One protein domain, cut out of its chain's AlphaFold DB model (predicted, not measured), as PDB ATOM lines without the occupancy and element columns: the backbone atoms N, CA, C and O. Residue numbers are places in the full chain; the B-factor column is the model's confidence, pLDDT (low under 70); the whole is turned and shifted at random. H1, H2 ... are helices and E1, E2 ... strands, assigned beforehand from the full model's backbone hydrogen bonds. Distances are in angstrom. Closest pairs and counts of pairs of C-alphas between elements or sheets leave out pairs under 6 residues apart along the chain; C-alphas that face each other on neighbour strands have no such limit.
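What this domain is: This is residues 6 to 119 and 133 to 174 of the 452 residues of the protein "Hypothetical protein" of Rotaria magnacalcarata (UniProt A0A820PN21). One very long helix, H3, runs through most of a rod-shaped model, with a body gathered along its first half and its later part, residues 97 to 106, sticking out as a bare arm towards the tiny helix H4. In the body, H5 and H6 pack beside H3 as an up-and-down bundle, and a small three-stranded sheet at the other end is covered on one face by H1, H2 and the beginning of H3. The 156 printed residues hold E1, H1, H2, E2, E3, H3, H4, H5 and H6 in that order, mostly helix; the sheet runs E1, E3, E2, antiparallel. The whole is only just loose, close to extended, with a radius of gyration of 22.0 A and spans of 83 by 35 by 19 A.

How they stand to each other: E1, residues 6 to 12, is an edge strand of the strongly twisted sheet and antiparallel to the inner strand E3, residues 56 to 63; N 9 and O 59 are 2.8 A apart, within hydrogen-bond range. E2, residues 47 to 53, is the other edge strand and forms a hairpin with E3, with N 49 and O 60 at 2.9 A. H1, residues 14 to 21, H2, residues 25 to 35, and H3, residues 65 to 110, are on the same face, in two layers, helices on one face of a sheet. E1, H1, H2 and E2 make a split strand-helix-strand unit, two strands running the same way with E3 between them, and its crossover is right-handed. H1 touches H3 at a steep tilt of 61 degrees, closest at the C-alphas of Val 16 and Ser 82, 6.3 A. H5, residues 133 to 156, touches H3 at a shallow tilt of 23 degrees, opposite ways, closest at the C-alphas of Val 74 and Ile 155, 5.5 A. H6, residues 162 to 174, touches H3 at 30 degrees, the same way, closest at the C-alphas of Leu 81 and Ser 162, 5.4 A. H4, residues 115 to 119, is only just apart from H3, at 8.4 A. Every O i to N i+4 pair is within hydrogen-bond range in H1, H2, H3, H4 and H6, and 18 of 20 are in H5.

Where its parts are: E1 begins at C-alpha 6, (12.920, 26.416, 64.022). E3 is 22.7 A long, H3 66.5 A, H5 35.7 A with a kink of 32 degrees near residue 149, and H6 18.3 A, ending at C-alpha 174, (5.498, 46.317, 24.365).

The domain as a whole: The C-alphas of Tyr 41 and Ser 114 are the farthest apart, 83.5 A. Residues 120 to 132 are not printed, and C-alphas 119 and 133 are 22.0 A apart across this cut. The link from H2 to E2 is long, and residues 40, 41 and 43 in it have pLDDT under 70.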
ATOM      1  N   ALA A   6      14.046  26.241  64.924       86.75
ATOM      2  CA  ALA A   6      12.920  26.416  64.022       86.75
ATOM      3  C   ALA A   6      12.404  27.854  64.169       86.75
ATOM      4  O   ALA A   6      12.299  28.367  65.283       86.75
ATOM      5  N   THR A   7      12.148  28.535  63.058       86.81
ATOM      6  CA  THR A   7      11.575  29.885  63.049       86.81
ATOM      7  C   THR A   7      10.469  29.943  62.017       86.81
ATOM      8  O   THR A   7      10.682  29.570  60.860       86.81
ATOM      9  N   ASP A   8       9.312  30.428  62.457       84.69
ATOM     10  CA  ASP A   8       8.128  30.589  61.629       84.69
ATOM     11  C   ASP A   8       8.111  31.985  60.999       84.69
ATOM     12  O   ASP A   8       8.357  33.004  61.650       84.69
ATOM     13  N   TYR A   9       7.858  32.014  59.696       83.31
ATOM     14  CA  TYR A   9       7.682  33.212  58.891       83.31
ATOM     15  C   TYR A   9       6.203  33.301  58.513       83.31
ATOM     16  O   TYR A   9       5.761  32.711  57.524       83.31
ATOM     17  N   ASP A  10       5.447  34.020  59.340       78.88
ATOM     18  CA  ASP A  10       4.008  34.221  59.172       78.88
ATOM     19  C   ASP A  10       3.678  35.329  58.158       78.88
ATOM     20  O   ASP A  10       4.518  36.163  57.809       78.88
ATOM     21  N   ASN A  11       2.413  35.369  57.727       78.88
ATOM     22  CA  ASN A  11       1.843  36.406  56.855       78.88
ATOM     23  C   ASN A  11       2.511  36.518  55.474       78.88
ATOM     24  O   ASN A  11       2.643  37.614  54.921       78.88
ATOM     25  N   ILE A  12       2.914  35.391  54.881       82.31
ATOM     26  CA  ILE A  12       3.382  35.387  53.493       82.31
ATOM     27  C   ILE A  12       2.180  35.568  52.566       82.31
ATOM     28  O   ILE A  12       1.227  34.788  52.601       82.31
ATOM     29  N   GLU A  13       2.247  36.588  51.706       83.56
ATOM     30  CA  GLU A  13       1.214  36.843  50.704       83.56
ATOM     31  C   GLU A  13       0.955  35.590  49.844       83.56
ATOM     32  O   GLU A  13       1.912  34.992  49.334       83.56
ATOM     33  N   PRO A  14      -0.317  35.224  49.590       84.19
ATOM     34  CA  PRO A  14      -0.662  34.036  48.808       84.19
ATOM     35  C   PRO A  14       0.016  33.978  47.438       84.19
ATOM     36  O   PRO A  14       0.485  32.924  47.020       84.19
ATOM     37  N   ILE A  15       0.147  35.124  46.764       84.56
ATOM     38  CA  ILE A  15       0.830  35.222  45.468       84.56
ATOM     39  C   ILE A  15       2.312  34.852  45.605       84.56
ATOM     40  O   ILE A  15       2.829  34.086  44.794       84.56
ATOM     41  N   VAL A  16       2.997  35.345  46.639       86.00
ATOM     42  CA  VAL A  16       4.413  35.038  46.887       86.00
ATOM     43  C   VAL A  16       4.594  33.542  47.148       86.00
ATOM     44  O   VAL A  16       5.453  32.904  46.534       86.00
ATOM     45  N   ALA A  17       3.744  32.968  48.000       85.00
ATOM     46  CA  ALA A  17       3.776  31.550  48.329       85.00
ATOM     47  C   ALA A  17       3.501  30.657  47.108       85.00
ATOM     48  O   ALA A  17       4.341  29.832  46.738       85.00
ATOM     49  N   GLN A  18       2.359  30.852  46.448       86.25
ATOM     50  CA  GLN A  18       1.880  29.980  45.375       86.25
ATOM     51  C   GLN A  18       2.690  30.114  44.086       86.25
ATOM     52  O   GLN A  18       2.977  29.122  43.410       86.25
ATOM     53  N   VAL A  19       3.058  31.343  43.719       84.12
ATOM     54  CA  VAL A  19       3.723  31.609  42.442       84.12
ATOM     55  C   VAL A  19       5.230  31.407  42.566       84.12
ATOM     56  O   VAL A  19       5.820  30.800  41.675       84.12
ATOM     57  N   PHE A  20       5.862  31.856  43.651       87.94
ATOM     58  CA  PHE A  20       7.325  31.939  43.707       87.94
ATOM     59  C   PHE A  20       7.977  30.941  44.671       87.94
ATOM     60  O   PHE A  20       9.057  30.443  44.363       87.94
ATOM     61  N   LEU A  21       7.354  30.608  45.807       87.75
ATOM     62  CA  LEU A  21       8.005  29.790  46.842       87.75
ATOM     63  C   LEU A  21       7.738  28.286  46.712       87.75
ATOM     64  O   LEU A  21       8.698  27.518  46.715       87.75
ATOM     65  N   LEU A  22       6.480  27.847  46.555       86.75
ATOM     66  CA  LEU A  22       6.110  26.417  46.579       86.75
ATOM     67  C   LEU A  22       6.904  25.577  45.566       86.75
ATOM     68  O   LEU A  22       7.396  24.499  45.889       86.75
ATOM     69  N   SER A  23       7.090  26.096  44.350       86.12
ATOM     70  CA  SER A  23       7.842  25.399  43.295       86.12
ATOM     71  C   SER A  23       9.367  25.431  43.477       86.12
ATOM     72  O   SER A  23      10.084  24.723  42.770       86.12
ATOM     73  N   LYS A  24       9.874  26.236  44.420       90.06
ATOM     74  CA  LYS A  24      11.298  26.558  44.580       90.06
ATOM     75  C   LYS A  24      11.884  26.146  45.933       90.06
ATOM     76  O   LYS A  24      13.096  26.253  46.101       90.06
ATOM     77  N   ILE A  25      11.086  25.591  46.855       89.44
ATOM     78  CA  ILE A  25      11.532  25.153  48.196       89.44
ATOM     79  C   ILE A  25      12.808  24.312  48.118       89.44
ATOM     80  O   ILE A  25      13.801  24.634  48.759       89.44
ATOM     81  N   LYS A  26      12.824  23.271  47.275       89.38
ATOM     82  CA  LYS A  26      13.984  22.379  47.129       89.38
ATOM     83  C   LYS A  26      15.247  23.129  46.687       89.38
ATOM     84  O   LYS A  26      16.335  22.836  47.172       89.38
ATOM     85  N   GLN A  27      15.110  24.095  45.780       90.38
ATOM     86  CA  GLN A  27      16.234  24.897  45.291       90.38
ATOM     87  C   GLN A  27      16.735  25.875  46.358       90.38
ATOM     88  O   GLN A  27      17.945  26.005  46.526       90.38
ATOM     89  N   ILE A  28      15.830  26.490  47.128       91.56
ATOM     90  CA  ILE A  28      16.184  27.339  48.274       91.56
ATOM     91  C   ILE A  28      16.935  26.510  49.321       91.56
ATOM     92  O   ILE A  28      18.027  26.890  49.732       91.56
ATOM     93  N   THR A  29      16.407  25.342  49.698       90.44
ATOM     94  CA  THR A  29      17.053  24.442  50.661       90.44
ATOM     95  C   THR A  29      18.450  24.032  50.199       90.44
ATOM     96  O   THR A  29      19.400  24.110  50.974       90.44
ATOM     97  N   ASN A  30      18.606  23.651  48.927       90.44
ATOM     98  CA  ASN A  30      19.910  23.294  48.365       90.44
ATOM     99  C   ASN A  30      20.889  24.478  48.358       90.44
ATOM    100  O   ASN A  30      22.068  24.286  48.644       90.44
ATOM    101  N   HIS A  31      20.415  25.693  48.066       91.19
ATOM    102  CA  HIS A  31      21.241  26.900  48.115       91.19
ATOM    103  C   HIS A  31      21.752  27.180  49.535       91.19
ATOM    104  O   HIS A  31      22.941  27.431  49.715       91.19
ATOM    105  N   LEU A  32      20.879  27.075  50.543       90.38
ATOM    106  CA  LEU A  32      21.269  27.254  51.942       90.38
ATOM    107  C   LEU A  32      22.298  26.198  52.379       90.38
ATOM    108  O   LEU A  32      23.315  26.571  52.958       90.38
ATOM    109  N   LYS A  33      22.083  24.915  52.027       89.62
ATOM    110  CA  LYS A  33      23.042  23.818  52.289       89.62
ATOM    111  C   LYS A  33      24.410  24.083  51.674       89.62
ATOM    112  O   LYS A  33      25.424  23.868  52.322       89.62
ATOM    113  N   ALA A  34      24.436  24.531  50.420       88.69
ATOM    114  CA  ALA A  34      25.681  24.779  49.704       88.69
ATOM    115  C   ALA A  34      26.448  25.985  50.265       88.69
ATOM    116  O   ALA A  34      27.676  25.970  50.295       88.69
ATOM    117  N   LYS A  35      25.737  27.033  50.701       87.88
ATOM    118  CA  LYS A  35      26.350  28.269  51.202       87.88
ATOM    119  C   LYS A  35      26.861  28.139  52.641       87.88
ATOM    120  O   LYS A  35      27.865  28.761  52.977       87.88
ATOM    121  N   TYR A  36      26.195  27.331  53.464       88.81
ATOM    122  CA  TYR A  36      26.552  27.099  54.865       88.81
ATOM    123  C   TYR A  36      26.488  25.594  55.187       88.81
ATOM    124  O   TYR A  36      25.500  25.119  55.746       88.81
ATOM    125  N   PRO A  37      27.516  24.812  54.816       84.81
ATOM    126  CA  PRO A  37      27.531  23.380  55.090       84.81
ATOM    127  C   PRO A  37      27.594  23.100  56.600       84.81
ATOM    128  O   PRO A  37      28.224  23.836  57.361       84.81
ATOM    129  N   LEU A  38      26.935  22.020  57.023       84.62
ATOM    130  CA  LEU A  38      26.984  21.481  58.383       84.62
ATOM    131  C   LEU A  38      27.642  20.096  58.362       84.62
ATOM    132  O   LEU A  38      27.645  19.440  57.323       84.62
ATOM    133  N   ASP A  39      28.151  19.657  59.514       78.56
ATOM    134  CA  ASP A  39      28.744  18.328  59.684       78.56
ATOM    135  C   ASP A  39      27.753  17.203  59.331       78.56
ATOM    136  O   ASP A  39      26.534  17.354  59.479       78.56
ATOM    137  N   ASP A  40      28.290  16.042  58.939       65.38
ATOM    138  CA  ASP A  40      27.550  14.893  58.386       65.38
ATOM    139  C   ASP A  40      26.404  14.370  59.272       65.38
ATOM    140  O   ASP A  40      25.506  13.686  58.787       65.38
ATOM    141  N   TYR A  41      26.370  14.716  60.561       69.56
ATOM    142  CA  TYR A  41      25.274  14.370  61.470       69.56
ATOM    143  C   TYR A  41      23.971  15.155  61.207       69.56
ATOM    144  O   TYR A  41      22.899  14.711  61.619       69.56
ATOM    145  N   PHE A  42      24.012  16.290  60.496       74.94
ATOM    146  CA  PHE A  42      22.862  17.182  60.273       74.94
ATOM    147  C   PHE A  42      22.312  17.142  58.835       74.94
ATOM    148  O   PHE A  42      21.912  18.161  58.275       74.94
ATOM    149  N   ILE A  43      22.223  15.949  58.240       69.12
ATOM    150  CA  ILE A  43      21.825  15.719  56.831       69.12
ATOM    151  C   ILE A  43      20.471  16.367  56.467       69.12
ATOM    152  O   ILE A  43      20.265  16.858  55.347       69.12
ATOM    153  N   ALA A  44      19.535  16.395  57.418       75.69
ATOM    154  CA  ALA A  44      18.187  16.930  57.232       75.69
ATOM    155  C   ALA A  44      18.089  18.466  57.364       75.69
ATOM    156  O   ALA A  44      17.000  19.008  57.199       75.69
ATOM    157  N   ILE A  45      19.191  19.174  57.641       81.00
ATOM    158  CA  ILE A  45      19.199  20.613  57.948       81.00
ATOM    159  C   ILE A  45      19.955  21.391  56.855       81.00
ATOM    160  O   ILE A  45      20.993  20.925  56.388       81.00
ATOM    161  N   PRO A  46      19.466  22.567  56.415       85.81
ATOM    162  CA  PRO A  46      18.191  23.175  56.757       85.81
ATOM    163  C   PRO A  46      16.998  22.434  56.143       85.81
ATOM    164  O   PRO A  46      17.110  21.817  55.081       85.81
ATOM    165  N   ASN A  47      15.858  22.528  56.824       88.81
ATOM    166  CA  ASN A  47      14.566  22.052  56.338       88.81
ATOM    167  C   ASN A  47      13.600  23.234  56.224       88.81
ATOM    168  O   ASN A  47      13.618  24.121  57.075       88.81
ATOM    169  N   ILE A  48      12.772  23.243  55.182       89.38
ATOM    170  CA  ILE A  48      11.783  24.293  54.935       89.38
ATOM    171  C   ILE A  48      10.430  23.621  54.730       89.38
ATOM    172  O   ILE A  48      10.274  22.811  53.816       89.38
ATOM    173  N   ILE A  49       9.459  23.979  55.564       86.38
ATOM    174  CA  ILE A  49       8.085  23.481  55.497       86.38
ATOM    175  C   ILE A  49       7.169  24.668  55.212       86.38
ATOM    176  O   ILE A  49       7.292  25.709  55.848       86.38
ATOM    177  N   ILE A  50       6.262  24.515  54.248       85.50
ATOM    178  CA  ILE A  50       5.201  25.489  53.974       85.50
ATOM    179  C   ILE A  50       3.872  24.850  54.357       85.50
ATOM    180  O   ILE A  50       3.558  23.760  53.879       85.50
ATOM    181  N   ALA A  51       3.102  25.539  55.192       84.19
ATOM    182  CA  ALA A  51       1.743  25.173  55.557       84.19
ATOM    183  C   ALA A  51       0.778  26.302  55.179       84.19
ATOM    184  O   ALA A  51       1.105  27.484  55.279       84.19
ATOM    185  N   GLU A  52      -0.422  25.930  54.745       83.19
ATOM    186  CA  GLU A  52      -1.525  26.858  54.504       83.19
ATOM    187  C   GLU A  52      -2.535  26.721  55.643       83.19
ATOM    188  O   GLU A  52      -2.984  25.613  55.946       83.19
ATOM    189  N   LYS A  53      -2.878  27.836  56.289       78.31
ATOM    190  CA  LYS A  53      -3.866  27.887  57.368       78.31
ATOM    191  C   LYS A  53      -4.740  29.124  57.181       78.31
ATOM    192  O   LYS A  53      -4.222  30.231  57.124       78.31
ATOM    193  N   ASP A  54      -6.051  28.930  57.042       73.94
ATOM    194  CA  ASP A  54      -7.037  30.011  56.871       73.94
ATOM    195  C   ASP A  54      -6.687  31.008  55.741       73.94
ATOM    196  O   ASP A  54      -6.803  32.221  55.900       73.94
ATOM    197  N   ALA A  55      -6.233  30.490  54.588       70.44
ATOM    198  CA  ALA A  55      -5.759  31.258  53.425       70.44
ATOM    199  C   ALA A  55      -4.504  32.130  53.664       70.44
ATOM    200  O   ALA A  55      -4.150  32.963  52.826       70.44
ATOM    201  N   VAL A  56      -3.794  31.908  54.774       77.31
ATOM    202  CA  VAL A  56      -2.483  32.492  55.070       77.31
ATOM    203  C   VAL A  56      -1.419  31.401  54.977       77.31
ATOM    204  O   VAL A  56      -1.587  30.294  55.493       77.31
ATOM    205  N   TYR A  57      -0.306  31.707  54.312       82.88
ATOM    206  CA  TYR A  57       0.837  30.800  54.243       82.88
ATOM    207  C   TYR A  57       1.805  31.086  55.392       82.88
ATOM    208  O   TYR A  57       2.266  32.218  55.557       82.88
ATOM    209  N   CYS A  58       2.118  30.043  56.156       83.75
ATOM    210  CA  CYS A  58       3.161  30.030  57.174       83.75
ATOM    211  C   CYS A  58       4.320  29.168  56.671       83.75
ATOM    212  O   CYS A  58       4.113  28.090  56.101       83.75
ATOM    213  N   LEU A  59       5.543  29.658  56.840       87.50
ATOM    214  CA  LEU A  59       6.741  28.978  56.372       87.50
ATOM    215  C   LEU A  59       7.699  28.788  57.540       87.50
ATOM    216  O   LEU A  59       8.210  29.757  58.088       87.50
ATOM    217  N   SER A  60       7.952  27.538  57.905       87.56
ATOM    218  CA  SER A  60       8.844  27.171  59.002       87.56
ATOM    219  C   SER A  60      10.200  26.771  58.437       87.56
ATOM    220  O   SER A  60      10.300  25.835  57.637       87.56
ATOM    221  N   VAL A  61      11.258  27.466  58.853       90.19
ATOM    222  CA  VAL A  61      12.641  27.110  58.510       90.19
ATOM    223  C   VAL A  61      13.315  26.534  59.743       90.19
ATOM    224  O   VAL A  61      13.307  27.160  60.796       90.19
ATOM    225  N   THR A  62      13.937  25.365  59.617       91.25
ATOM    226  CA  THR A  62      14.743  24.750  60.679       91.25
ATOM    227  C   THR A  62      16.207  24.785  60.269       91.25
ATOM    228  O   THR A  62      16.571  24.208  59.245       91.25
ATOM    229  N   GLY A  63      17.057  25.456  61.048       90.94
ATOM    230  CA  GLY A  63      18.467  25.650  60.707       90.94
ATOM    231  C   GLY A  63      19.276  26.409  61.756       90.94
ATOM    232  O   GLY A  63      18.757  26.795  62.802       90.94
ATOM    233  N   VAL A  64      20.564  26.611  61.463       90.62
ATOM    234  CA  VAL A  64      21.452  27.492  62.240       90.62
ATOM    235  C   VAL A  64      21.200  28.957  61.874       90.62
ATOM    236  O   VAL A  64      20.621  29.240  60.825       90.62
ATOM    237  N   GLN A  65      21.668  29.902  62.694       88.62
ATOM    238  CA  GLN A  65      21.431  31.340  62.493       88.62
ATOM    239  C   GLN A  65      21.780  31.832  61.073       88.62
ATOM    240  O   GLN A  65      20.986  32.540  60.459       88.62
ATOM    241  N   ALA A  66      22.900  31.375  60.501       88.44
ATOM    242  CA  ALA A  66      23.305  31.740  59.140       88.44
ATOM    243  C   ALA A  66      22.298  31.300  58.055       88.44
ATOM    244  O   ALA A  66      22.082  32.024  57.083       88.44
ATOM    245  N   HIS A  67      21.626  30.151  58.231       90.88
ATOM    246  CA  HIS A  67      20.554  29.710  57.328       90.88
ATOM    247  C   HIS A  67      19.350  30.649  57.389       90.88
ATOM    248  O   HIS A  67      18.777  30.973  56.352       90.88
ATOM    249  N   HIS A  68      18.977  31.094  58.591       89.62
ATOM    250  CA  HIS A  68      17.861  32.018  58.798       89.62
ATOM    251  C   HIS A  68      18.139  33.393  58.198       89.62
ATOM    252  O   HIS A  68      17.278  33.955  57.521       89.62
ATOM    253  N   ASP A  69      19.342  33.921  58.408       89.69
ATOM    254  CA  ASP A  69      19.732  35.232  57.888       89.69
ATOM    255  C   ASP A  69      19.770  35.236  56.353       89.69
ATOM    256  O   ASP A  69      19.231  36.146  55.717       89.69
ATOM    257  N   GLU A  70      20.306  34.182  55.733       91.06
ATOM    258  CA  GLU A  70      20.285  34.044  54.276       91.06
ATOM    259  C   GLU A  70      18.872  33.832  53.731       91.06
ATOM    260  O   GLU A  70      18.487  34.463  52.744       91.06
ATOM    261  N   PHE A  71      18.069  32.986  54.382       91.50
ATOM    262  CA  PHE A  71      16.687  32.758  53.979       91.50
ATOM    263  C   PHE A  71      15.873  34.057  54.012       91.50
ATOM    264  O   PHE A  71      15.153  34.342  53.056       91.50
ATOM    265  N   LYS A  72      16.046  34.905  55.037       90.69
ATOM    266  CA  LYS A  72      15.431  36.245  55.099       90.69
ATOM    267  C   LYS A  72      15.800  37.108  53.894       90.69
ATOM    268  O   LYS A  72      14.936  37.782  53.331       90.69
ATOM    269  N   LEU A  73      17.066  37.088  53.471       91.31
ATOM    270  CA  LEU A  73      17.524  37.837  52.297       91.31
ATOM    271  C   LEU A  73      16.938  37.283  50.992       91.31
ATOM    272  O   LEU A  73      16.550  38.061  50.118       91.31
ATOM    273  N   VAL A  74      16.867  35.958  50.840       91.44
ATOM    274  CA  VAL A  74      16.212  35.306  49.691       91.44
ATOM    275  C   VAL A  74      14.721  35.653  49.660       91.44
ATOM    276  O   VAL A  74      14.225  36.133  48.641       91.44
ATOM    277  N   LEU A  75      14.018  35.504  50.785       90.50
ATOM    278  CA  LEU A  75      12.593  35.808  50.907       90.50
ATOM    279  C   LEU A  75      12.300  37.271  50.548       90.50
ATOM    280  O   LEU A  75      11.410  37.535  49.742       90.50
ATOM    281  N   LYS A  76      13.104  38.218  51.047       90.75
ATOM    282  CA  LYS A  76      12.980  39.645  50.707       90.75
ATOM    283  C   LYS A  76      13.180  39.914  49.211       90.75
ATOM    284  O   LYS A  76      12.454  40.724  48.627       90.75
ATOM    285  N   ARG A  77      14.145  39.245  48.564       92.12
ATOM    286  CA  ARG A  77      14.373  39.348  47.109       92.12
ATOM    287  C   ARG A  77      13.176  38.812  46.316       92.12
ATOM    288  O   ARG A  77      12.743  39.466  45.368       92.12
ATOM    289  N   ILE A  78      12.601  37.687  46.739       91.81
ATOM    290  CA  ILE A  78      11.414  37.083  46.113       91.81
ATOM    291  C   ILE A  78      10.168  37.965  46.302       91.81
ATOM    292  O   ILE A  78       9.449  38.222  45.338       91.81
ATOM    293  N   GLN A  79       9.941  38.510  47.499       91.62
ATOM    294  CA  GLN A  79       8.865  39.481  47.745       91.62
ATOM    295  C   GLN A  79       9.028  40.729  46.864       91.62
ATOM    296  O   GLN A  79       8.071  41.200  46.251       91.62
ATOM    297  N   THR A  80      10.261  41.227  46.721       91.88
ATOM    298  CA  THR A  80      10.564  42.344  45.814       91.88
ATOM    299  C   THR A  80      10.244  41.985  44.360       91.88
ATOM    300  O   THR A  80       9.649  42.792  43.649       91.88
ATOM    301  N   LEU A  81      10.595  40.777  43.906       93.00
ATOM    302  CA  LEU A  81      10.262  40.290  42.566       93.00
ATOM    303  C   LEU A  81       8.741  40.228  42.342       93.00
ATOM    304  O   LEU A  81       8.273  40.697  41.305       93.00
ATOM    305  N   SER A  82       7.976  39.727  43.315       93.12
ATOM    306  CA  SER A  82       6.506  39.712  43.273       93.12
ATOM    307  C   SER A  82       5.928  41.125  43.121       93.12
ATOM    308  O   SER A  82       5.181  41.400  42.178       93.12
ATOM    309  N   ASN A  83       6.370  42.069  43.959       92.69
ATOM    310  CA  ASN A  83       5.911  43.463  43.929       92.69
ATOM    311  C   ASN A  83       6.225  44.166  42.602       92.69
ATOM    312  O   ASN A  83       5.393  44.889  42.046       92.69
ATOM    313  N   VAL A  84       7.424  43.943  42.060       93.81
ATOM    314  CA  VAL A  84       7.817  44.484  40.752       93.81
ATOM    315  C   VAL A  84       7.000  43.836  39.630       93.81
ATOM    316  O   VAL A  84       6.601  44.536  38.701       93.81
ATOM    317  N   THR A  85       6.707  42.537  39.719       94.56
ATOM    318  CA  THR A  85       5.853  41.832  38.747       94.56
ATOM    319  C   THR A  85       4.457  42.445  38.725       94.56
ATOM    320  O   THR A  85       3.955  42.783  37.655       94.56
ATOM    321  N   GLN A  86       3.861  42.692  39.894       94.19
ATOM    322  CA  GLN A  86       2.560  43.356  39.984       94.19
ATOM    323  C   GLN A  86       2.606  44.797  39.459       94.19
ATOM    324  O   GLN A  86       1.714  45.229  38.728       94.19
ATOM    325  N   SER A  87       3.684  45.526  39.752       94.62
ATOM    326  CA  SER A  87       3.898  46.878  39.222       94.62
ATOM    327  C   SER A  87       3.995  46.892  37.692       94.62
ATOM    328  O   SER A  87       3.484  47.814  37.057       94.62
ATOM    329  N   ALA A  88       4.604  45.870  37.081       94.56
ATOM    330  CA  ALA A  88       4.679  45.729  35.628       94.56
ATOM    331  C   ALA A  88       3.295  45.500  34.995       94.56
ATOM    332  O   ALA A  88       2.991  46.116  33.973       94.56
ATOM    333  N   LYS A  89       2.433  44.686  35.626       95.75
ATOM    334  CA  LYS A  89       1.035  44.477  35.201       95.75
ATOM    335  C   LYS A  89       0.239  45.782  35.208       95.75
ATOM    336  O   LYS A  89      -0.321  46.182  34.188       95.75
ATOM    337  N   VAL A  90       0.291  46.514  36.324       95.94
ATOM    338  CA  VAL A  90      -0.358  47.831  36.463       95.94
ATOM    339  C   VAL A  90       0.198  48.836  35.450       95.94
ATOM    340  O   VAL A  90      -0.552  49.606  34.848       95.94
ATOM    341  N   PHE A  91       1.512  48.831  35.221       95.06
ATOM    342  CA  PHE A  91       2.142  49.684  34.216       95.06
ATOM    343  C   PHE A  91       1.603  49.399  32.809       95.06
ATOM    344  O   PHE A  91       1.214  50.339  32.113       95.06
ATOM    345  N   TYR A  92       1.525  48.129  32.404       94.75
ATOM    346  CA  TYR A  92       0.993  47.735  31.100       94.75
ATOM    347  C   TYR A  92      -0.471  48.164  30.924       94.75
ATOM    348  O   TYR A  92      -0.812  48.810  29.930       94.75
ATOM    349  N   GLN A  93      -1.317  47.917  31.928       95.12
ATOM    350  CA  GLN A  93      -2.709  48.374  31.929       95.12
ATOM    351  C   GLN A  93      -2.814  49.901  31.774       95.12
ATOM    352  O   GLN A  93      -3.606  50.402  30.975       95.12
ATOM    353  N   ASN A  94      -1.973  50.661  32.481       94.12
ATOM    354  CA  ASN A  94      -1.938  52.120  32.371       94.12
ATOM    355  C   ASN A  94      -1.516  52.605  30.978       94.12
ATOM    356  O   ASN A  94      -2.041  53.612  30.498       94.12
ATOM    357  N   VAL A  95      -0.590  51.907  30.313       92.81
ATOM    358  CA  VAL A  95      -0.204  52.210  28.925       92.81
ATOM    359  C   VAL A  95      -1.411  52.060  27.993       92.81
ATOM    360  O   VAL A  95      -1.703  52.990  27.238       92.81
ATOM    361  N   LEU A  96      -2.154  50.953  28.089       93.06
ATOM    362  CA  LEU A  96      -3.360  50.728  27.283       93.06
ATOM    363  C   LEU A  96      -4.435  51.791  27.556       93.06
ATOM    364  O   LEU A  96      -4.942  52.418  26.623       93.06
ATOM    365  N   ASN A  97      -4.719  52.076  28.830       91.75
ATOM    366  CA  ASN A  97      -5.718  53.068  29.233       91.75
ATOM    367  C   ASN A  97      -5.403  54.475  28.705       91.75
ATOM    368  O   ASN A  97      -6.311  55.203  28.288       91.75
ATOM    369  N   ARG A  98      -4.124  54.872  28.669       92.31
ATOM    370  CA  ARG A  98      -3.703  56.160  28.088       92.31
ATOM    371  C   ARG A  98      -4.007  56.234  26.594       92.31
ATOM    372  O   ARG A  98      -4.527  57.253  26.136       92.31
ATOM    373  N   ILE A  99      -3.728  55.162  25.851       90.31
ATOM    374  CA  ILE A  99      -4.013  55.082  24.411       90.31
ATOM    375  C   ILE A  99      -5.520  55.231  24.166       90.31
ATOM    376  O   ILE A  99      -5.931  56.083  23.377       90.31
ATOM    377  N   VAL A 100      -6.352  54.482  24.897       90.88
ATOM    378  CA  VAL A 100      -7.819  54.571  24.781       90.88
ATOM    379  C   VAL A 100      -8.334  55.953  25.134       90.88
ATOM    380  O   VAL A 100      -9.169  56.499  24.416       90.88
ATOM    381  N   THR A 101      -7.833  56.542  26.219       91.25
ATOM    382  CA  THR A 101      -8.257  57.875  26.655       91.25
ATOM    383  C   THR A 101      -7.971  58.909  25.569       91.25
ATOM    384  O   THR A 101      -8.846  59.705  25.232       91.25
ATOM    385  N   SER A 102      -6.781  58.856  24.964       90.56
ATOM    386  CA  SER A 102      -6.402  59.734  23.855       90.56
ATOM    387  C   SER A 102      -7.336  59.571  22.652       90.56
ATOM    388  O   SER A 102      -7.853  60.555  22.119       90.56
ATOM    389  N   ILE A 103      -7.612  58.330  22.245       90.62
ATOM    390  CA  ILE A 103      -8.478  58.036  21.095       90.62
ATOM    391  C   ILE A 103      -9.919  58.480  21.367       90.62
ATOM    392  O   ILE A 103     -10.518  59.188  20.556       90.62
ATOM    393  N   THR A 104     -10.463  58.138  22.533       89.94
ATOM    394  CA  THR A 104     -11.817  58.520  22.948       89.94
ATOM    395  C   THR A 104     -11.985  60.035  22.995       89.94
ATOM    396  O   THR A 104     -12.996  60.554  22.521       89.94
ATOM    397  N   GLN A 105     -10.985  60.777  23.479       91.06
ATOM    398  CA  GLN A 105     -11.019  62.241  23.450       91.06
ATOM    399  C   GLN A 105     -11.125  62.792  22.025       91.06
ATOM    400  O   GLN A 105     -11.892  63.727  21.794       91.06
ATOM    401  N   ILE A 106     -10.390  62.223  21.065       90.06
ATOM    402  CA  ILE A 106     -10.472  62.639  19.660       90.06
ATOM    403  C   ILE A 106     -11.870  62.341  19.106       90.06
ATOM    404  O   ILE A 106     -12.515  63.245  18.572       90.06
ATOM    405  N   MET A 107     -12.353  61.108  19.273       91.12
ATOM    406  CA  MET A 107     -13.631  60.664  18.710       91.12
ATOM    407  C   MET A 107     -14.834  61.432  19.265       91.12
ATOM    408  O   MET A 107     -15.744  61.754  18.507       91.12
ATOM    409  N   VAL A 108     -14.842  61.728  20.568       86.38
ATOM    410  CA  VAL A 108     -15.992  62.353  21.241       86.38
ATOM    411  C   VAL A 108     -15.949  63.877  21.159       86.38
ATOM    412  O   VAL A 108     -16.987  64.502  20.971       86.38
ATOM    413  N   LYS A 109     -14.769  64.499  21.304       85.06
ATOM    414  CA  LYS A 109     -14.670  65.967  21.418       85.06
ATOM    415  C   LYS A 109     -14.326  66.676  20.113       85.06
ATOM    416  O   LYS A 109     -14.632  67.855  19.981       85.06
ATOM    417  N   LYS A 110     -13.629  66.014  19.181       83.69
ATOM    418  CA  LYS A 110     -13.046  66.685  18.003       83.69
ATOM    419  C   LYS A 110     -13.711  66.309  16.679       83.69
ATOM    420  O   LYS A 110     -13.601  67.070  15.714       83.69
ATOM    421  N   VAL A 111     -14.368  65.155  16.601       83.19
ATOM    422  CA  VAL A 111     -15.109  64.735  15.405       83.19
ATOM    423  C   VAL A 111     -16.539  65.286  15.481       83.19
ATOM    424  O   VAL A 111     -17.151  65.198  16.545       83.19
ATOM    425  N   PRO A 112     -17.085  65.870  14.393       81.75
ATOM    426  CA  PRO A 112     -18.455  66.372  14.385       81.75
ATOM    427  C   PRO A 112     -19.470  65.303  14.795       81.75
ATOM    428  O   PRO A 112     -19.412  64.164  14.330       81.75
ATOM    429  N   PHE A 113     -20.417  65.693  15.644       79.12
ATOM    430  CA  PHE A 113     -21.441  64.790  16.147       79.12
ATOM    431  C   PHE A 113     -22.431  64.397  15.041       79.12
ATOM    432  O   PHE A 113     -22.999  65.254  14.363       79.12
ATOM    433  N   SER A 114     -22.680  63.097  14.902       83.56
ATOM    434  CA  SER A 114     -23.814  62.553  14.156       83.56
ATOM    435  C   SER A 114     -24.296  61.266  14.819       83.56
ATOM    436  O   SER A 114     -23.544  60.591  15.527       83.56
ATOM    437  N   HIS A 115     -25.553  60.895  14.581       84.69
ATOM    438  CA  HIS A 115     -26.113  59.666  15.145       84.69
ATOM    439  C   HIS A 115     -25.381  58.410  14.635       84.69
ATOM    440  O   HIS A 115     -25.156  57.453  15.376       84.69
ATOM    441  N   ASP A 116     -24.974  58.411  13.365       87.94
ATOM    442  CA  ASP A 116     -24.221  57.300  12.785       87.94
ATOM    443  C   ASP A 116     -22.790  57.231  13.322       87.94
ATOM    444  O   ASP A 116     -22.307  56.135  13.606       87.94
ATOM    445  N   TRP A 117     -22.155  58.384  13.565       91.62
ATOM    446  CA  TRP A 117     -20.870  58.448  14.260       91.62
ATOM    447  C   TRP A 117     -20.966  57.849  15.656       91.62
ATOM    448  O   TRP A 117     -20.191  56.962  15.986       91.62
ATOM    449  N   GLN A 118     -21.961  58.266  16.441       90.62
ATOM    450  CA  GLN A 118     -22.163  57.777  17.803       90.62
ATOM    451  C   GLN A 118     -22.364  56.255  17.842       90.62
ATOM    452  O   GLN A 118     -21.810  55.565  18.700       90.62
ATOM    453  N   SER A 119     -23.144  55.728  16.895       91.31
ATOM    454  CA  SER A 119     -23.363  54.290  16.749       91.31
ATOM    455  C   SER A 119     -22.056  53.557  16.449       91.31
ATOM    456  O   SER A 119     -21.759  52.563  17.106       91.31
ATOM    457  N   GLN A 133      -9.059  43.702  27.759       93.31
ATOM    458  CA  GLN A 133      -9.139  42.636  28.762       93.31
ATOM    459  C   GLN A 133      -8.337  41.404  28.325       93.31
ATOM    460  O   GLN A 133      -7.546  40.879  29.110       93.31
ATOM    461  N   ASP A 134      -8.448  41.012  27.053       94.06
ATOM    462  CA  ASP A 134      -7.659  39.906  26.497       94.06
ATOM    463  C   ASP A 134      -6.152  40.195  26.553       94.06
ATOM    464  O   ASP A 134      -5.361  39.356  26.982       94.06
ATOM    465  N   LEU A 135      -5.736  41.402  26.154       93.62
ATOM    466  CA  LEU A 135      -4.327  41.800  26.157       93.62
ATOM    467  C   LEU A 135      -3.734  41.861  27.568       93.62
ATOM    468  O   LEU A 135      -2.581  41.469  27.749       93.62
ATOM    469  N   ILE A 136      -4.496  42.345  28.553       94.56
ATOM    470  CA  ILE A 136      -4.087  42.350  29.965       94.56
ATOM    471  C   ILE A 136      -3.879  40.913  30.432       94.56
ATOM    472  O   ILE A 136      -2.818  40.602  30.963       94.56
ATOM    473  N   LYS A 137      -4.834  40.016  30.159       95.62
ATOM    474  CA  LYS A 137      -4.726  38.606  30.541       95.62
ATOM    475  C   LYS A 137      -3.480  37.939  29.948       95.62
ATOM    476  O   LYS A 137      -2.716  37.307  30.674       95.62
ATOM    477  N   VAL A 138      -3.236  38.120  28.647       95.62
ATOM    478  CA  VAL A 138      -2.064  37.539  27.967       95.62
ATOM    479  C   VAL A 138      -0.753  38.108  28.522       95.62
ATOM    480  O   VAL A 138       0.221  37.369  28.687       95.62
ATOM    481  N   PHE A 139      -0.697  39.409  28.822       96.25
ATOM    482  CA  PHE A 139       0.491  40.012  29.430       96.25
ATOM    483  C   PHE A 139       0.719  39.516  30.860       96.25
ATOM    484  O   PHE A 139       1.855  39.212  31.224       96.25
ATOM    485  N   ASP A 140      -0.344  39.387  31.650       95.50
ATOM    486  CA  ASP A 140      -0.286  38.889  33.020       95.50
ATOM    487  C   ASP A 140       0.269  37.464  33.074       95.50
ATOM    488  O   ASP A 140       1.151  37.182  33.891       95.50
ATOM    489  N   GLU A 141      -0.191  36.583  32.183       95.31
ATOM    490  CA  GLU A 141       0.334  35.223  32.027       95.31
ATOM    491  C   GLU A 141       1.817  35.240  31.622       95.31
ATOM    492  O   GLU A 141       2.641  34.560  32.240       95.31
ATOM    493  N   TYR A 142       2.179  36.071  30.635       96.25
ATOM    494  CA  TYR A 142       3.558  36.230  30.169       96.25
ATOM    495  C   TYR A 142       4.499  36.686  31.288       96.25
ATOM    496  O   TYR A 142       5.483  36.006  31.581       96.25
ATOM    497  N   ILE A 143       4.203  37.817  31.934       95.25
ATOM    498  CA  ILE A 143       5.107  38.421  32.914       95.25
ATOM    499  C   ILE A 143       5.212  37.564  34.176       95.25
ATOM    500  O   ILE A 143       6.286  37.472  34.766       95.25
ATOM    501  N   THR A 144       4.131  36.869  34.553       94.00
ATOM    502  CA  THR A 144       4.146  35.924  35.676       94.00
ATOM    503  C   THR A 144       5.050  34.730  35.363       94.00
ATOM    504  O   THR A 144       5.872  34.360  36.202       94.00
ATOM    505  N   ARG A 145       4.973  34.159  34.151       94.25
ATOM    506  CA  ARG A 145       5.859  33.060  33.736       94.25
ATOM    507  C   ARG A 145       7.330  33.479  33.742       94.25
ATOM    508  O   ARG A 145       8.140  32.804  34.364       94.25
ATOM    509  N   GLU A 146       7.661  34.610  33.122       94.25
ATOM    510  CA  GLU A 146       9.043  35.107  33.084       94.25
ATOM    511  C   GLU A 146       9.559  35.442  34.495       94.25
ATOM    512  O   GLU A 146      10.694  35.128  34.840       94.25
ATOM    513  N   SER A 147       8.716  36.022  35.358       92.81
ATOM    514  CA  SER A 147       9.090  36.287  36.752       92.81
ATOM    515  C   SER A 147       9.393  34.998  37.526       92.81
ATOM    516  O   SER A 147      10.350  34.960  38.292       92.81
ATOM    517  N   LYS A 148       8.651  33.907  37.282       91.12
ATOM    518  CA  LYS A 148       8.916  32.595  37.893       91.12
ATOM    519  C   LYS A 148      10.315  32.080  37.560       91.12
ATOM    520  O   LYS A 148      10.995  31.577  38.454       91.12
ATOM    521  N   GLU A 149      10.759  32.246  36.317       90.56
ATOM    522  CA  GLU A 149      12.104  31.858  35.867       90.56
ATOM    523  C   GLU A 149      13.200  32.710  36.541       90.56
ATOM    524  O   GLU A 149      14.260  32.204  36.912       90.56
ATOM    525  N   LEU A 150      12.925  33.991  36.816       91.69
ATOM    526  CA  LEU A 150      13.851  34.877  37.533       91.69
ATOM    527  C   LEU A 150      14.007  34.544  39.025       91.69
ATOM    528  O   LEU A 150      14.980  34.984  39.641       91.69
ATOM    529  N   THR A 151      13.111  33.742  39.608       90.81
ATOM    530  CA  THR A 151      13.205  33.332  41.023       90.81
ATOM    531  C   THR A 151      14.534  32.643  41.329       90.81
ATOM    532  O   THR A 151      15.100  32.861  42.397       90.81
ATOM    533  N   ASP A 152      15.082  31.878  40.381       89.69
ATOM    534  CA  ASP A 152      16.368  31.188  40.554       89.69
ATOM    535  C   ASP A 152      17.530  32.172  40.773       89.69
ATOM    536  O   ASP A 152      18.432  31.920  41.579       89.69
ATOM    537  N   HIS A 153      17.468  33.343  40.136       89.94
ATOM    538  CA  HIS A 153      18.439  34.418  40.329       89.94
ATOM    539  C   HIS A 153      18.230  35.123  41.675       89.94
ATOM    540  O   HIS A 153      19.201  35.463  42.341       89.94
ATOM    541  N   CYS A 154      16.984  35.280  42.138       89.31
ATOM    542  CA  CYS A 154      16.711  35.788  43.487       89.31
ATOM    543  C   CYS A 154      17.267  34.884  44.593       89.31
ATOM    544  O   CYS A 154      17.575  35.382  45.674       89.31
ATOM    545  N   ILE A 155      17.374  33.579  44.339       89.62
ATOM    546  CA  ILE A 155      17.958  32.621  45.280       89.62
ATOM    547  C   ILE A 155      19.484  32.743  45.259       89.62
ATOM    548  O   ILE A 155      20.103  32.907  46.304       89.62
ATOM    549  N   THR A 156      20.089  32.706  44.071       87.81
ATOM    550  CA  THR A 156      21.539  32.502  43.911       87.81
ATOM    551  C   THR A 156      22.374  33.784  43.837       87.81
ATOM    552  O   THR A 156      23.497  33.794  44.337       87.81
ATOM    553  N   ASP A 157      21.847  34.872  43.269       85.81
ATOM    554  CA  ASP A 157      22.583  36.114  43.001       85.81
ATOM    555  C   ASP A 157      22.222  37.218  44.011       85.81
ATOM    556  O   ASP A 157      21.085  37.696  44.107       85.81
ATOM    557  N   VAL A 158      23.224  37.636  44.787       80.12
ATOM    558  CA  VAL A 158      23.109  38.663  45.836       80.12
ATOM    559  C   VAL A 158      22.859  40.055  45.246       80.12
ATOM    560  O   VAL A 158      22.211  40.888  45.880       80.12
ATOM    561  N   HIS A 159      23.327  40.313  44.024       85.00
ATOM    562  CA  HIS A 159      23.208  41.606  43.354       85.00
ATOM    563  C   HIS A 159      22.063  41.652  42.338       85.00
ATOM    564  O   HIS A 159      21.943  42.636  41.600       85.00
ATOM    565  N   PHE A 160      21.198  40.635  42.318       86.12
ATOM    566  CA  PHE A 160      20.100  40.551  41.368       86.12
ATOM    567  C   PHE A 160      19.110  41.715  41.514       86.12
ATOM    568  O   PHE A 160      18.530  41.963  42.573       86.12
ATOM    569  N   LYS A 161      18.879  42.421  40.404       88.69
ATOM    570  CA  LYS A 161      17.991  43.590  40.329       88.69
ATOM    571  C   LYS A 161      16.697  43.233  39.602       88.69
ATOM    572  O   LYS A 161      16.579  43.469  38.397       88.69
ATOM    573  N   SER A 162      15.702  42.733  40.339       88.06
ATOM    574  CA  SER A 162      14.403  42.300  39.789       88.06
ATOM    575  C   SER A 162      13.728  43.366  38.915       88.06
ATOM    576  O   SER A 162      13.208  43.059  37.842       88.06
ATOM    577  N   TRP A 163      13.789  44.641  39.323       89.88
ATOM    578  CA  TRP A 163      13.202  45.753  38.563       89.88
ATOM    579  C   TRP A 163      13.864  45.975  37.204       89.88
ATOM    580  O   TRP A 163      13.178  46.312  36.241       89.88
ATOM    581  N   ALA A 164      15.183  45.798  37.109       90.56
ATOM    582  CA  ALA A 164      15.915  46.047  35.875       90.56
ATOM    583  C   ALA A 164      15.542  45.000  34.820       90.56
ATOM    584  O   ALA A 164      15.219  45.358  33.689       90.56
ATOM    585  N   GLN A 165      15.496  43.725  35.219       91.81
ATOM    586  CA  GLN A 165      15.149  42.624  34.319       91.81
ATOM    587  C   GLN A 165      13.683  42.667  33.886       91.81
ATOM    588  O   GLN A 165      13.395  42.637  32.689       91.81
ATOM    589  N   LEU A 166      12.743  42.844  34.824       92.00
ATOM    590  CA  LEU A 166      11.321  42.928  34.475       92.00
ATOM    591  C   LEU A 166      10.998  44.153  33.615       92.00
ATOM    592  O   LEU A 166      10.144  44.070  32.731       92.00
ATOM    593  N   ARG A 167      11.711  45.273  33.792       92.00
ATOM    594  CA  ARG A 167      11.586  46.435  32.903       92.00
ATOM    595  C   ARG A 167      12.036  46.114  31.477       92.00
ATOM    596  O   ARG A 167      11.359  46.520  30.535       92.00
ATOM    597  N   ILE A 168      13.142  45.384  31.302       92.75
ATOM    598  CA  ILE A 168      13.616  44.949  29.978       92.75
ATOM    599  C   ILE A 168      12.580  44.034  29.315       92.75
ATOM    600  O   ILE A 168      12.217  44.268  28.162       92.75
ATOM    601  N   LEU A 169      12.063  43.042  30.046       93.38
ATOM    602  CA  LEU A 169      11.041  42.113  29.551       93.38
ATOM    603  C   LEU A 169       9.750  42.839  29.157       93.38
ATOM    604  O   LEU A 169       9.240  42.644  28.055       93.38
ATOM    605  N   THR A 170       9.273  43.745  30.012       92.88
ATOM    606  CA  THR A 170       8.070  44.553  29.754       92.88
ATOM    607  C   THR A 170       8.240  45.422  28.509       92.88
ATOM    608  O   THR A 170       7.377  45.432  27.632       92.88
ATOM    609  N   ASN A 171       9.376  46.113  28.378       92.06
ATOM    610  CA  ASN A 171       9.659  46.946  27.208       92.06
ATOM    611  C   ASN A 171       9.758  46.116  25.922       92.06
ATOM    612  O   ASN A 171       9.219  46.518  24.891       92.06
ATOM    613  N   ARG A 172      10.404  44.946  25.980       93.38
ATOM    614  CA  ARG A 172      10.497  44.021  24.844       93.38
ATOM    615  C   ARG A 172       9.114  43.522  24.422       93.38
ATOM    616  O   ARG A 172       8.825  43.472  23.229       93.38
ATOM    617  N   TYR A 173       8.250  43.196  25.385       93.38
ATOM    618  CA  TYR A 173       6.874  42.793  25.110       93.38
ATOM    619  C   TYR A 173       6.085  43.915  24.425       93.38
ATOM    620  O   TYR A 173       5.447  43.668  23.403       93.38
ATOM    621  N   LEU A 174       6.171  45.146  24.939       89.81
ATOM    622  CA  LEU A 174       5.498  46.317  24.365       89.81
ATOM    623  C   LEU A 174       5.932  46.604  22.923       89.81
ATOM    624  O   LEU A 174       5.098  46.951  22.092       89.81
TER     625      LEU A 174